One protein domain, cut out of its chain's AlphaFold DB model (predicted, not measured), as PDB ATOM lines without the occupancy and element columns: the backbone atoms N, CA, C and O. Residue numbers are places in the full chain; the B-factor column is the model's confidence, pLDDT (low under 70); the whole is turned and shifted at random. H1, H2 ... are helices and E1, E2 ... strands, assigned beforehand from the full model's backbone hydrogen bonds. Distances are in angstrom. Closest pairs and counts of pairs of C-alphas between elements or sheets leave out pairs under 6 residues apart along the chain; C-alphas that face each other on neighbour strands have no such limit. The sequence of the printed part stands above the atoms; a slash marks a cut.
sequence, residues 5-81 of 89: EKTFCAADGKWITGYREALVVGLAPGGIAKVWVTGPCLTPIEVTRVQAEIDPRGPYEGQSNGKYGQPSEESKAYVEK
ATOM      1  N   GLU A   5      -2.730  38.376  54.658       95.38
ATOM      2  CA  GLU A   5      -3.975  37.707  54.270       95.38
ATOM      3  C   GLU A   5      -4.580  36.969  55.468       95.38
ATOM      4  O   GLU A   5      -3.867  36.301  56.217       95.38
ATOM      5  N   LYS A   6      -5.900  37.086  55.665       96.06
ATOM      6  CA  LYS A   6      -6.600  36.307  56.691       96.06
ATOM      7  C   LYS A   6      -6.773  34.868  56.216       96.06
ATOM      8  O   LYS A   6      -7.382  34.642  55.178       96.06
ATOM      9  N   THR A   7      -6.280  33.913  56.997       95.69
ATOM     10  CA  THR A   7      -6.383  32.477  56.703       95.69
ATOM     11  C   THR A   7      -6.638  31.675  57.974       95.69
ATOM     12  O   THR A   7      -6.245  32.090  59.069       95.69
ATOM     13  N   PHE A   8      -7.297  30.526  57.843       96.00
ATOM     14  CA  PHE A   8      -7.418  29.560  58.927       96.00
ATOM     15  C   PHE A   8      -6.181  28.660  58.942       96.00
ATOM     16  O   PHE A   8      -5.876  28.001  57.950       96.00
ATOM     17  N   CYS A   9      -5.470  28.621  60.067       95.69
ATOM     18  CA  CYS A   9      -4.313  27.755  60.217       95.69
ATOM     19  C   CYS A   9      -4.677  26.480  60.973       95.69
ATOM     20  O   CYS A   9      -4.903  26.520  62.180       95.69
ATOM     21  N   ALA A  10      -4.695  25.343  60.269       94.38
ATOM     22  CA  ALA A  10      -5.053  24.049  60.849       94.38
ATOM     23  C   ALA A  10      -4.083  23.593  61.953       94.38
ATOM     24  O   ALA A  10      -4.531  23.030  62.944       94.38
ATOM     25  N   ALA A  11      -2.785  23.890  61.814       91.38
ATOM     26  CA  ALA A  11      -1.777  23.571  62.830       91.38
ATOM     27  C   ALA A  11      -2.037  24.289  64.169       91.38
ATOM     28  O   ALA A  11      -1.791  23.723  65.227       91.38
ATOM     29  N   ASP A  12      -2.588  25.506  64.109       89.19
ATOM     30  CA  ASP A  12      -2.889  26.334  65.281       89.19
ATOM     31  C   ASP A  12      -4.369  26.282  65.708       89.19
ATOM     32  O   ASP A  12      -4.732  26.844  66.740       89.19
ATOM     33  N   GLY A  13      -5.249  25.704  64.883       95.44
ATOM     34  CA  GLY A  13      -6.698  25.685  65.092       95.44
ATOM     35  C   GLY A  13      -7.377  27.063  65.098       95.44
ATOM     36  O   GLY A  13      -8.457  27.205  65.670       95.44
ATOM     37  N   LYS A  14      -6.768  28.102  64.506       96.50
ATOM     38  CA  LYS A  14      -7.250  29.492  64.623       96.50
ATOM     39  C   LYS A  14      -7.131  30.290  63.326       96.50
ATOM     40  O   LYS A  14      -6.329  29.979  62.447       96.50
ATOM     41  N   TRP A  15      -7.904  31.371  63.237       96.50
ATOM     42  CA  TRP A  15      -7.746  32.379  62.188       96.50
ATOM     43  C   TRP A  15      -6.567  33.297  62.507       96.50
ATOM     44  O   TRP A  15      -6.516  33.904  63.577       96.50
ATOM     45  N   ILE A  16      -5.642  33.423  61.561       95.56
ATOM     46  CA  ILE A  16      -4.453  34.272  61.668       95.56
ATOM     47  C   ILE A  16      -4.369  35.233  60.481       95.56
ATOM     48  O   ILE A  16      -5.036  35.051  59.460       95.56
ATOM     49  N   THR A  17      -3.511  36.245  60.601       95.81
ATOM     50  CA  THR A  17      -3.020  37.002  59.442       95.81
ATOM     51  C   THR A  17      -1.697  36.381  59.010       95.81
ATOM     52  O   THR A  17      -0.692  36.532  59.702       95.81
ATOM     53  N   GLY A  18      -1.709  35.650  57.898       94.88
ATOM     54  CA  GLY A  18      -0.533  35.008  57.320       94.88
ATOM     55  C   GLY A  18       0.140  35.870  56.254       94.88
ATOM     56  O   GLY A  18      -0.462  36.795  55.700       94.88
ATOM     57  N   TYR A  19       1.384  35.523  55.929       95.94
ATOM     58  CA  TYR A  19       2.166  36.157  54.870       95.94
ATOM     59  C   TYR A  19       2.819  35.094  53.994       95.94
ATOM     60  O   TYR A  19       3.231  34.043  54.482       95.94
ATOM     61  N   ARG A  20       2.943  35.376  52.693       95.81
ATOM     62  CA  ARG A  20       3.780  34.563  51.803       95.81
ATOM     63  C   ARG A  20       5.219  35.026  51.942       95.81
ATOM     64  O   ARG A  20       5.571  36.125  51.514       95.81
ATOM     65  N   GLU A  21       6.013  34.215  52.616       95.06
ATOM     66  CA  GLU A  21       7.377  34.544  53.027       95.06
ATOM     67  C   GLU A  21       8.448  33.686  52.367       95.06
ATOM     68  O   GLU A  21       9.621  34.055  52.420       95.06
ATOM     69  N   ALA A  22       8.034  32.606  51.705       95.62
ATOM     70  CA  ALA A  22       8.912  31.698  50.994       95.62
ATOM     71  C   ALA A  22       8.617  31.718  49.490       95.62
ATOM     72  O   ALA A  22       7.462  31.792  49.062       95.62
ATOM     73  N   LEU A  23       9.683  31.615  48.703       96.31
ATOM     74  CA  LEU A  23       9.646  31.300  47.282       96.31
ATOM     75  C   LEU A  23      10.226  29.899  47.125       96.31
ATOM     76  O   LEU A  23      11.309  29.616  47.632       96.31
ATOM     77  N   VAL A  24       9.486  29.019  46.465       97.19
ATOM     78  CA  VAL A  24       9.862  27.618  46.286       97.19
ATOM     79  C   VAL A  24      10.084  27.367  44.808       97.19
ATOM     80  O   VAL A  24       9.244  27.736  43.989       97.19
ATOM     81  N   VAL A  25      11.207  26.730  44.488       97.38
ATOM     82  CA  VAL A  25      11.528  26.236  43.149       97.38
ATOM     83  C   VAL A  25      11.406  24.716  43.185       97.38
ATOM     84  O   VAL A  25      12.234  24.034  43.782       97.38
ATOM     85  N   GLY A  26      10.340  24.190  42.592       96.19
ATOM     86  CA  GLY A  26      10.134  22.757  42.422       96.19
ATOM     87  C   GLY A  26      10.687  22.289  41.085       96.19
ATOM     88  O   GLY A  26      10.328  22.842  40.047       96.19
ATOM     89  N   LEU A  27      11.523  21.255  41.120       94.25
ATOM     90  CA  LEU A  27      12.048  20.584  39.935       94.25
ATOM     91  C   LEU A  27      11.287  19.276  39.729       94.25
ATOM     92  O   LEU A  27      11.119  18.501  40.671       94.25
ATOM     93  N   ALA A  28      10.822  19.039  38.509       90.25
ATOM     94  CA  ALA A  28      10.167  17.800  38.117       90.25
ATOM     95  C   ALA A  28      10.966  17.098  37.005       90.25
ATOM     96  O   ALA A  28      11.649  17.770  36.221       90.25
ATOM     97  N   PRO A  29      10.870  15.756  36.905       85.50
ATOM     98  CA  PRO A  29      11.407  15.019  35.765       85.50
ATOM     99  C   PRO A  29      10.914  15.621  34.448       85.50
ATOM    100  O   PRO A  29       9.807  16.158  34.385       85.50
ATOM    101  N   GLY A  30      11.727  15.536  33.398       85.75
ATOM    102  CA  GLY A  30      11.398  16.200  32.138       85.75
ATOM    103  C   GLY A  30      11.998  17.593  31.992       85.75
ATOM    104  O   GLY A  30      11.756  18.217  30.972       85.75
ATOM    105  N   GLY A  31      12.726  18.107  32.990       89.88
ATOM    106  CA  GLY A  31      13.310  19.453  32.947       89.88
ATOM    107  C   GLY A  31      12.319  20.569  33.291       89.88
ATOM    108  O   GLY A  31      12.559  21.729  32.980       89.88
ATOM    109  N   ILE A  32      11.191  20.259  33.932       92.94
ATOM    110  CA  ILE A  32      10.224  21.288  34.327       92.94
ATOM    111  C   ILE A  32      10.666  21.915  35.650       92.94
ATOM    112  O   ILE A  32      10.818  21.217  36.653       92.94
ATOM    113  N   ALA A  33      10.771  23.242  35.676       95.31
ATOM    114  CA  ALA A  33      10.881  24.009  36.910       95.31
ATOM    115  C   ALA A  33       9.597  24.815  37.129       95.31
ATOM    116  O   ALA A  33       9.149  25.561  36.257       95.31
ATOM    117  N   LYS A  34       8.988  24.673  38.307       97.44
ATOM    118  CA  LYS A  34       7.812  25.443  38.721       97.44
ATOM    119  C   LYS A  34       8.171  26.269  39.944       97.44
ATOM    120  O   LYS A  34       8.733  25.750  40.903       97.44
ATOM    121  N   VAL A  35       7.827  27.549  39.916       97.88
ATOM    122  CA  VAL A  35       8.082  28.483  41.010       97.88
ATOM    123  C   VAL A  35       6.761  28.922  41.612       97.88
ATOM    124  O   VAL A  35       5.834  29.291  40.888       97.88
ATOM    125  N   TRP A  36       6.666  28.909  42.935       98.19
ATOM    126  CA  TRP A  36       5.508  29.430  43.652       98.19
ATOM    127  C   TRP A  36       5.918  30.179  44.912       98.19
ATOM    128  O   TRP A  36       6.924  29.870  45.550       98.19
ATOM    129  N   VAL A  37       5.108  31.164  45.288       97.31
ATOM    130  CA  VAL A  37       5.215  31.836  46.585       97.31
ATOM    131  C   VAL A  37       4.263  31.181  47.576       97.31
ATOM    132  O   VAL A  37       3.116  30.874  47.242       97.31
ATOM    133  N   THR A  38       4.726  30.958  48.800       97.00
ATOM    134  CA  THR A  38       3.974  30.231  49.829       97.00
ATOM    135  C   THR A  38       4.155  30.833  51.222       97.00
ATOM    136  O   THR A  38       5.048  31.651  51.456       97.00
ATOM    137  N   GLY A  39       3.279  30.434  52.139       95.25
ATOM    138  CA  GLY A  39       3.351  30.706  53.571       95.25
ATOM    139  C   GLY A  39       2.761  29.531  54.364       95.25
ATOM    140  O   GLY A  39       2.058  28.711  53.774       95.25
ATOM    141  N   PRO A  40       3.005  29.441  55.683       92.56
ATOM    142  CA  PRO A  40       2.711  28.241  56.479       92.56
ATOM    143  C   PRO A  40       1.269  27.723  56.389       92.56
ATOM    144  O   PRO A  40       1.044  26.518  56.362       92.56
ATOM    145  N   CYS A  41       0.291  28.630  56.322       94.69
ATOM    146  CA  CYS A  41      -1.136  28.287  56.282       94.69
ATOM    147  C   CYS A  41      -1.861  28.955  55.102       94.69
ATOM    148  O   CYS A  41      -3.070  29.180  55.150       94.69
ATOM    149  N   LEU A  42      -1.115  29.346  54.066       95.12
ATOM    150  CA  LEU A  42      -1.649  29.993  52.869       95.12
ATOM    151  C   LEU A  42      -1.529  29.058  51.673       95.12
ATOM    152  O   LEU A  42      -0.501  28.411  51.486       95.12
ATOM    153  N   THR A  43      -2.545  29.056  50.812       94.19
ATOM    154  CA  THR A  43      -2.464  28.357  49.529       94.19
ATOM    155  C   THR A  43      -1.327  28.956  48.687       94.19
ATOM    156  O   THR A  43      -1.284  30.188  48.509       94.19
ATOM    157  N   PRO A  44      -0.406  28.121  48.169       96.25
ATOM    158  CA  PRO A  44       0.650  28.569  47.275       96.25
ATOM    159  C   PRO A  44       0.093  29.247  46.025       96.25
ATOM    160  O   PRO A  44      -0.906  28.799  45.464       96.25
ATOM    161  N   ILE A  45       0.763  30.302  45.565       96.44
ATOM    162  CA  ILE A  45       0.450  30.953  44.288       96.44
ATOM    163  C   ILE A  45       1.574  30.631  43.315       96.44
ATOM    164  O   ILE A  45       2.734  30.954  43.580       96.44
ATOM    165  N   GLU A  46       1.224  29.996  42.199       97.50
ATOM    166  CA  GLU A  46       2.158  29.766  41.101       97.50
ATOM    167  C   GLU A  46       2.593  31.105  40.499       97.50
ATOM    168  O   GLU A  46       1.767  31.962  40.192       97.50
ATOM    169  N   VAL A  47       3.904  31.277  40.364       97.12
ATOM    170  CA  VAL A  47       4.525  32.453  39.749       97.12
ATOM    171  C   VAL A  47       4.874  32.152  38.299       97.12
ATOM    172  O   VAL A  47       4.596  32.956  37.417       97.12
ATOM    173  N   THR A  48       5.504  31.003  38.054       97.38
ATOM    174  CA  THR A  48       5.860  30.571  36.705       97.38
ATOM    175  C   THR A  48       6.078  29.066  36.648       97.38
ATOM    176  O   THR A  48       6.393  28.422  37.654       97.38
ATOM    177  N   ARG A  49       5.953  28.522  35.443       97.06
ATOM    178  CA  ARG A  49       6.346  27.170  35.073       97.06
ATOM    179  C   ARG A  49       7.141  27.269  33.781       97.06
ATOM    180  O   ARG A  49       6.643  27.802  32.794       97.06
ATOM    181  N   VAL A  50       8.353  26.735  33.789       95.56
ATOM    182  CA  VAL A  50       9.267  26.772  32.648       95.56
ATOM    183  C   VAL A  50       9.752  25.370  32.305       95.56
ATOM    184  O   VAL A  50       9.838  24.498  33.172       95.56
ATOM    185  N   GLN A  51      10.049  25.172  31.026       93.56
ATOM    186  CA  GLN A  51      10.723  23.995  30.503       93.56
ATOM    187  C   GLN A  51      12.201  24.348  30.339       93.56
ATOM    188  O   GLN A  51      12.521  25.314  29.650       93.56
ATOM    189  N   ALA A  52      13.080  23.603  30.997       89.38
ATOM    190  CA  ALA A  52      14.515  23.750  30.832       89.38
ATOM    191  C   ALA A  52      14.956  23.208  29.469       89.38
ATOM    192  O   ALA A  52      14.335  22.299  28.905       89.38
ATOM    193  N   GLU A  53      16.047  23.775  28.972       89.12
ATOM    194  CA  GLU A  53      16.771  23.265  27.817       89.12
ATOM    195  C   GLU A  53      17.666  22.099  28.249       89.12
ATOM    196  O   GLU A  53      18.176  22.078  29.370       89.12
ATOM    197  N   ILE A  54      17.849  21.127  27.355       84.69
ATOM    198  CA  ILE A  54      18.757  20.002  27.588       84.69
ATOM    199  C   ILE A  54      20.192  20.522  27.500       84.69
ATOM    200  O   ILE A  54      20.563  21.154  26.507       84.69
ATOM    201  N   ASP A  55      21.007  20.232  28.513       86.50
ATOM    202  CA  ASP A  55      22.426  20.578  28.484       86.50
ATOM    203  C   ASP A  55      23.134  19.736  27.408       86.50
ATOM    204  O   ASP A  55      23.147  18.504  27.506       86.50
ATOM    205  N   PRO A  56      23.767  20.350  26.388       85.06
ATOM    206  CA  PRO A  56      24.417  19.607  25.310       85.06
ATOM    207  C   PRO A  56      25.591  18.742  25.790       85.06
ATOM    208  O   PRO A  56      26.011  17.829  25.079       85.06
ATOM    209  N   ARG A  57      26.133  19.002  26.987       88.12
ATOM    210  CA  ARG A  57      27.162  18.158  27.610       88.12
ATOM    211  C   ARG A  57      26.586  16.813  28.065       88.12
ATOM    212  O   ARG A  57      27.312  15.822  28.096       88.12
ATOM    213  N   GLY A  58      25.297  16.757  28.396       84.62
ATOM    214  CA  GLY A  58      24.644  15.577  28.954       84.62
ATOM    215  C   GLY A  58      25.351  15.032  30.210       84.62
ATOM    216  O   GLY A  58      25.995  15.785  30.950       84.62
ATOM    217  N   PRO A  59      25.244  13.723  30.497       83.06
ATOM    218  CA  PRO A  59      25.758  13.146  31.734       83.06
ATOM    219  C   PRO A  59      27.292  13.099  31.755       83.06
ATOM    220  O   PRO A  59      27.954  13.130  30.714       83.06
ATOM    221  N   TYR A  60      27.866  12.958  32.956       87.62
ATOM    222  CA  TYR A  60      29.322  12.950  33.168       87.62
ATOM    223  C   TYR A  60      30.023  14.222  32.651       87.62
ATOM    224  O   TYR A  60      31.134  14.153  32.131       87.62
ATOM    225  N   GLU A  61      29.371  15.387  32.764       87.56
ATOM    226  CA  GLU A  61      29.936  16.697  32.390       87.56
ATOM    227  C   GLU A  61      30.509  16.751  30.957       87.56
ATOM    228  O   GLU A  61      31.487  17.448  30.694       87.56
ATOM    229  N   GLY A  62      29.925  16.007  30.010       89.06
ATOM    230  CA  GLY A  62      30.412  15.962  28.626       89.06
ATOM    231  C   GLY A  62      31.344  14.801  28.296       89.06
ATOM    232  O   GLY A  62      31.542  14.517  27.116       89.06
ATOM    233  N   GLN A  63      31.855  14.057  29.282       89.88
ATOM    234  CA  GLN A  63      32.764  12.921  29.033       89.88
ATOM    235  C   GLN A  63      32.084  11.768  28.271       89.88
ATOM    236  O   GLN A  63      32.752  10.914  27.692       89.88
ATOM    237  N   SER A  64      30.750  11.758  28.238       86.81
ATOM    238  CA  SER A  64      29.921  10.804  27.495       86.81
ATOM    239  C   SER A  64      29.552  11.263  26.073       86.81
ATOM    240  O   SER A  64      28.792  10.572  25.391       86.81
ATOM    241  N   ASN A  65      30.052  12.417  25.604       85.44
ATOM    242  CA  ASN A  65      29.595  13.084  24.373       85.44
ATOM    243  C   ASN A  65      28.067  13.291  24.341       85.44
ATOM    244  O   ASN A  65      27.421  13.035  23.323       85.44
ATOM    245  N   GLY A  66      27.481  13.671  25.479       81.56
ATOM    246  CA  GLY A  66      26.039  13.884  25.612       81.56
ATOM    247  C   GLY A  66      25.197  12.604  25.607       81.56
ATOM    248  O   GLY A  66      23.970  12.684  25.591       81.56
ATOM    249  N   LYS A  67      25.811  11.412  25.606       81.69
ATOM    250  CA  LYS A  67      25.075  10.146  25.531       81.69
ATOM    251  C   LYS A  67      24.714   9.625  26.912       81.69
ATOM    252  O   LYS A  67      25.570   9.355  27.752       81.69
ATOM    253  N   TYR A  68      23.428   9.369  27.086       81.19
ATOM    254  CA  TYR A  68      22.923   8.579  28.194       81.19
ATOM    255  C   TYR A  68      23.359   7.115  28.080       81.19
ATOM    256  O   TYR A  68      23.405   6.550  26.984       81.19
ATOM    257  N   GLY A  69      23.712   6.507  29.216       83.19
ATOM    258  CA  GLY A  69      24.057   5.086  29.269       83.19
ATOM    259  C   GLY A  69      22.878   4.239  28.797       83.19
ATOM    260  O   GLY A  69      21.743   4.514  29.162       83.19
ATOM    261  N   GLN A  70      23.113   3.217  27.976       84.25
ATOM    262  CA  GLN A  70      22.006   2.400  27.484       84.25
ATOM    263  C   GLN A  70      21.355   1.632  28.648       84.25
ATOM    264  O   GLN A  70      22.056   0.887  29.338       84.25
ATOM    265  N   PRO A  71      20.042   1.799  28.886       87.12
ATOM    266  CA  PRO A  71      19.360   1.047  29.925       87.12
ATOM    267  C   PRO A  71      19.310  -0.443  29.567       87.12
ATOM    268  O   PRO A  71      19.266  -0.801  28.387       87.12
ATOM    269  N   SER A  72      19.274  -1.304  30.590       93.88
ATOM    270  CA  SER A  72      18.939  -2.720  30.406       93.88
ATOM    271  C   SER A  72      17.529  -2.869  29.822       93.88
ATOM    272  O   SER A  72      16.726  -1.934  29.891       93.88
ATOM    273  N   GLU A  73      17.195  -4.037  29.278       95.75
ATOM    274  CA  GLU A  73      15.857  -4.281  28.721       95.75
ATOM    275  C   GLU A  73      14.756  -4.130  29.784       95.75
ATOM    276  O   GLU A  73      13.707  -3.544  29.518       95.75
ATOM    277  N   GLU A  74      15.019  -4.539  31.028       95.88
ATOM    278  CA  GLU A  74      14.091  -4.350  32.151       95.88
ATOM    279  C   GLU A  74      13.884  -2.864  32.462       95.88
ATOM    280  O   GLU A  74      12.764  -2.418  32.717       95.88
ATOM    281  N   SER A  75      14.966  -2.082  32.409       93.62
ATOM    282  CA  SER A  75      14.926  -0.640  32.655       93.62
ATOM    283  C   SER A  75      14.202   0.099  31.529       93.62
ATOM    284  O   SER A  75      13.405   0.993  31.810       93.62
ATOM    285  N   LYS A  76      14.414  -0.295  30.264       92.88
ATOM    286  CA  LYS A  76      13.663   0.230  29.111       92.88
ATOM    287  C   LYS A  76      12.171  -0.042  29.251       92.88
ATOM    288  O   LYS A  76      11.381   0.896  29.192       92.88
ATOM    289  N   ALA A  77      11.795  -1.290  29.534       96.06
ATOM    290  CA  ALA A  77      10.399  -1.670  29.718       96.06
ATOM    291  C   ALA A  77       9.733  -0.881  30.860       96.06
ATOM    292  O   ALA A  77       8.572  -0.487  30.758       96.06
ATOM    293  N   TYR A  78      10.467  -0.609  31.944       94.25
ATOM    294  CA  TYR A  78       9.983   0.227  33.043       94.25
ATOM    295  C   TYR A  78       9.781   1.689  32.613       94.25
ATOM    296  O   TYR A  78       8.723   2.264  32.873       94.25
ATOM    297  N   VAL A  79      10.763   2.281  31.926       91.81
ATOM    298  CA  VAL A  79      10.687   3.654  31.399       91.81
ATOM    299  C   VAL A  79       9.471   3.826  30.491       91.81
ATOM    300  O   VAL A  79       8.694   4.760  30.692       91.81
ATOM    301  N   GLU A  80       9.266   2.902  29.552       92.88
ATOM    302  CA  GLU A  80       8.139   2.922  28.615       92.88
ATOM    303  C   GLU A  80       6.797   2.737  29.329       92.88
ATOM    304  O   GLU A  80       5.854   3.491  29.086       92.88
ATOM    305  N   LYS A  81       6.716   1.785  30.268       96.31
ATOM    306  CA  LYS A  81       5.492   1.504  31.031       96.31
ATOM    307  C   LYS A  81       5.010   2.703  31.849       96.31
ATOM    308  O   LYS A  81       3.803   2.885  31.996       96.31
TER     309      LYS A  81
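Overview. This is residues 5 to 81 of the 89 residues of an uncharacterized protein of Pseudomonas sp. (UniProt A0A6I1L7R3). A strongly twisted sheet of three strands, E3, E4 and E5, stands between two outlying parts: a small two-stranded hairpin of E1 and E2 at one end, and at the other a long strand-free link, residues 52 to 72, that leads away from the sheet to one short helix, H1, with no contact between H1 and the sheet. The hairpin and the link make much of the length, and no helix covers either face of the sheet. The printed part has 77 residues, with five named strands and then one named helix along the chain: E1 E2 E3 E4 E5 H1. The sheet order is E3, E4, E5, all antiparallel, the second sheet is E1 and E2, also antiparallel, and the class is mostly strand. The whole is extended, with a radius of gyration of the C-alphas of 20.2 A and spans of 55 by 27 by 17 A.

Along the chain. In the three-stranded sheet, E3 is residues 22 to 28, 19.0 A from first to last C-alpha, E4 is residues 32 to 39, 22.5 A, and E5 is residues 42 to 51, 26.3 A. E5 is the longest strand, with 10 residues, and ends at C-alpha 51 at (10.723, 23.995, 30.503). The other two strands are E1, residues 5 to 9, 11.6 A, and E2, residues 14 to 19, 15.1 A. E1 begins at C-alpha 5 at (-3.975, 37.707, 54.270). H1 is residues 73 to 81, 12.1 A, and ends at C-alpha 81 at (5.492, 1.504, 31.031).

Arrangement. E3, E4 and E5 form a meander, each strand the antiparallel neighbour of the one before. E4 is the inner strand, and E3 and E5 are the edge strands. E3 and E4 are a hairpin, with 154 degrees between their directions; N 26 and O 34 are within hydrogen-bond range at 2.8 A, and N 34 and O 26 at 2.9 A. E4 and E5 are also a hairpin, at 161 degrees, with N 35 and O 48 at 2.8 A and N 50 and O 33 at 2.8 A. The sheet's C-alphas lie up to 5.2 A off the best plane through them. Beyond it, E2 runs on into E3 across a break of 2 residues, at 82 degrees. E1 and E2 are a hairpin, antiparallel at 134 degrees, with N 18 and O 5 within hydrogen-bond range at 2.8 A and N 7 and O 16 at 3.0 A. The closest C-alphas of E2 and E4 are those of Tyr 19 and Gly 39, 5.7 A apart. The closest of E1 and E5 are those of Thr 7 and Leu 42, 6.6 A apart. E1 is apart from E3 and E4. H1 is not on the three-stranded sheet, with 0 pairs of C-alphas within 10 A, and it is apart from E1 and E2. In H1 every O i to N i+4 pair is within hydrogen-bond range.

Size, cuts and confidence. The two C-alphas farthest apart are those of Lys 14 and Asn 65, at 57.0 A, and the first and last printed C-alphas are 44.0 A apart. The printed part has no cut. The links from E1 to E2, E2 to E3, E3 to E4 and E4 to E5 are tight, and the link from E5 to H1, 21 residues, is long. Its C-alphas lie 12 to 27 A from the mean of all C-alphas. Residues 72 to 78, of which 73 to 78 belong to H1, stand free. The mean pLDDT of the printed part is 92.5, and no printed residue is under 70.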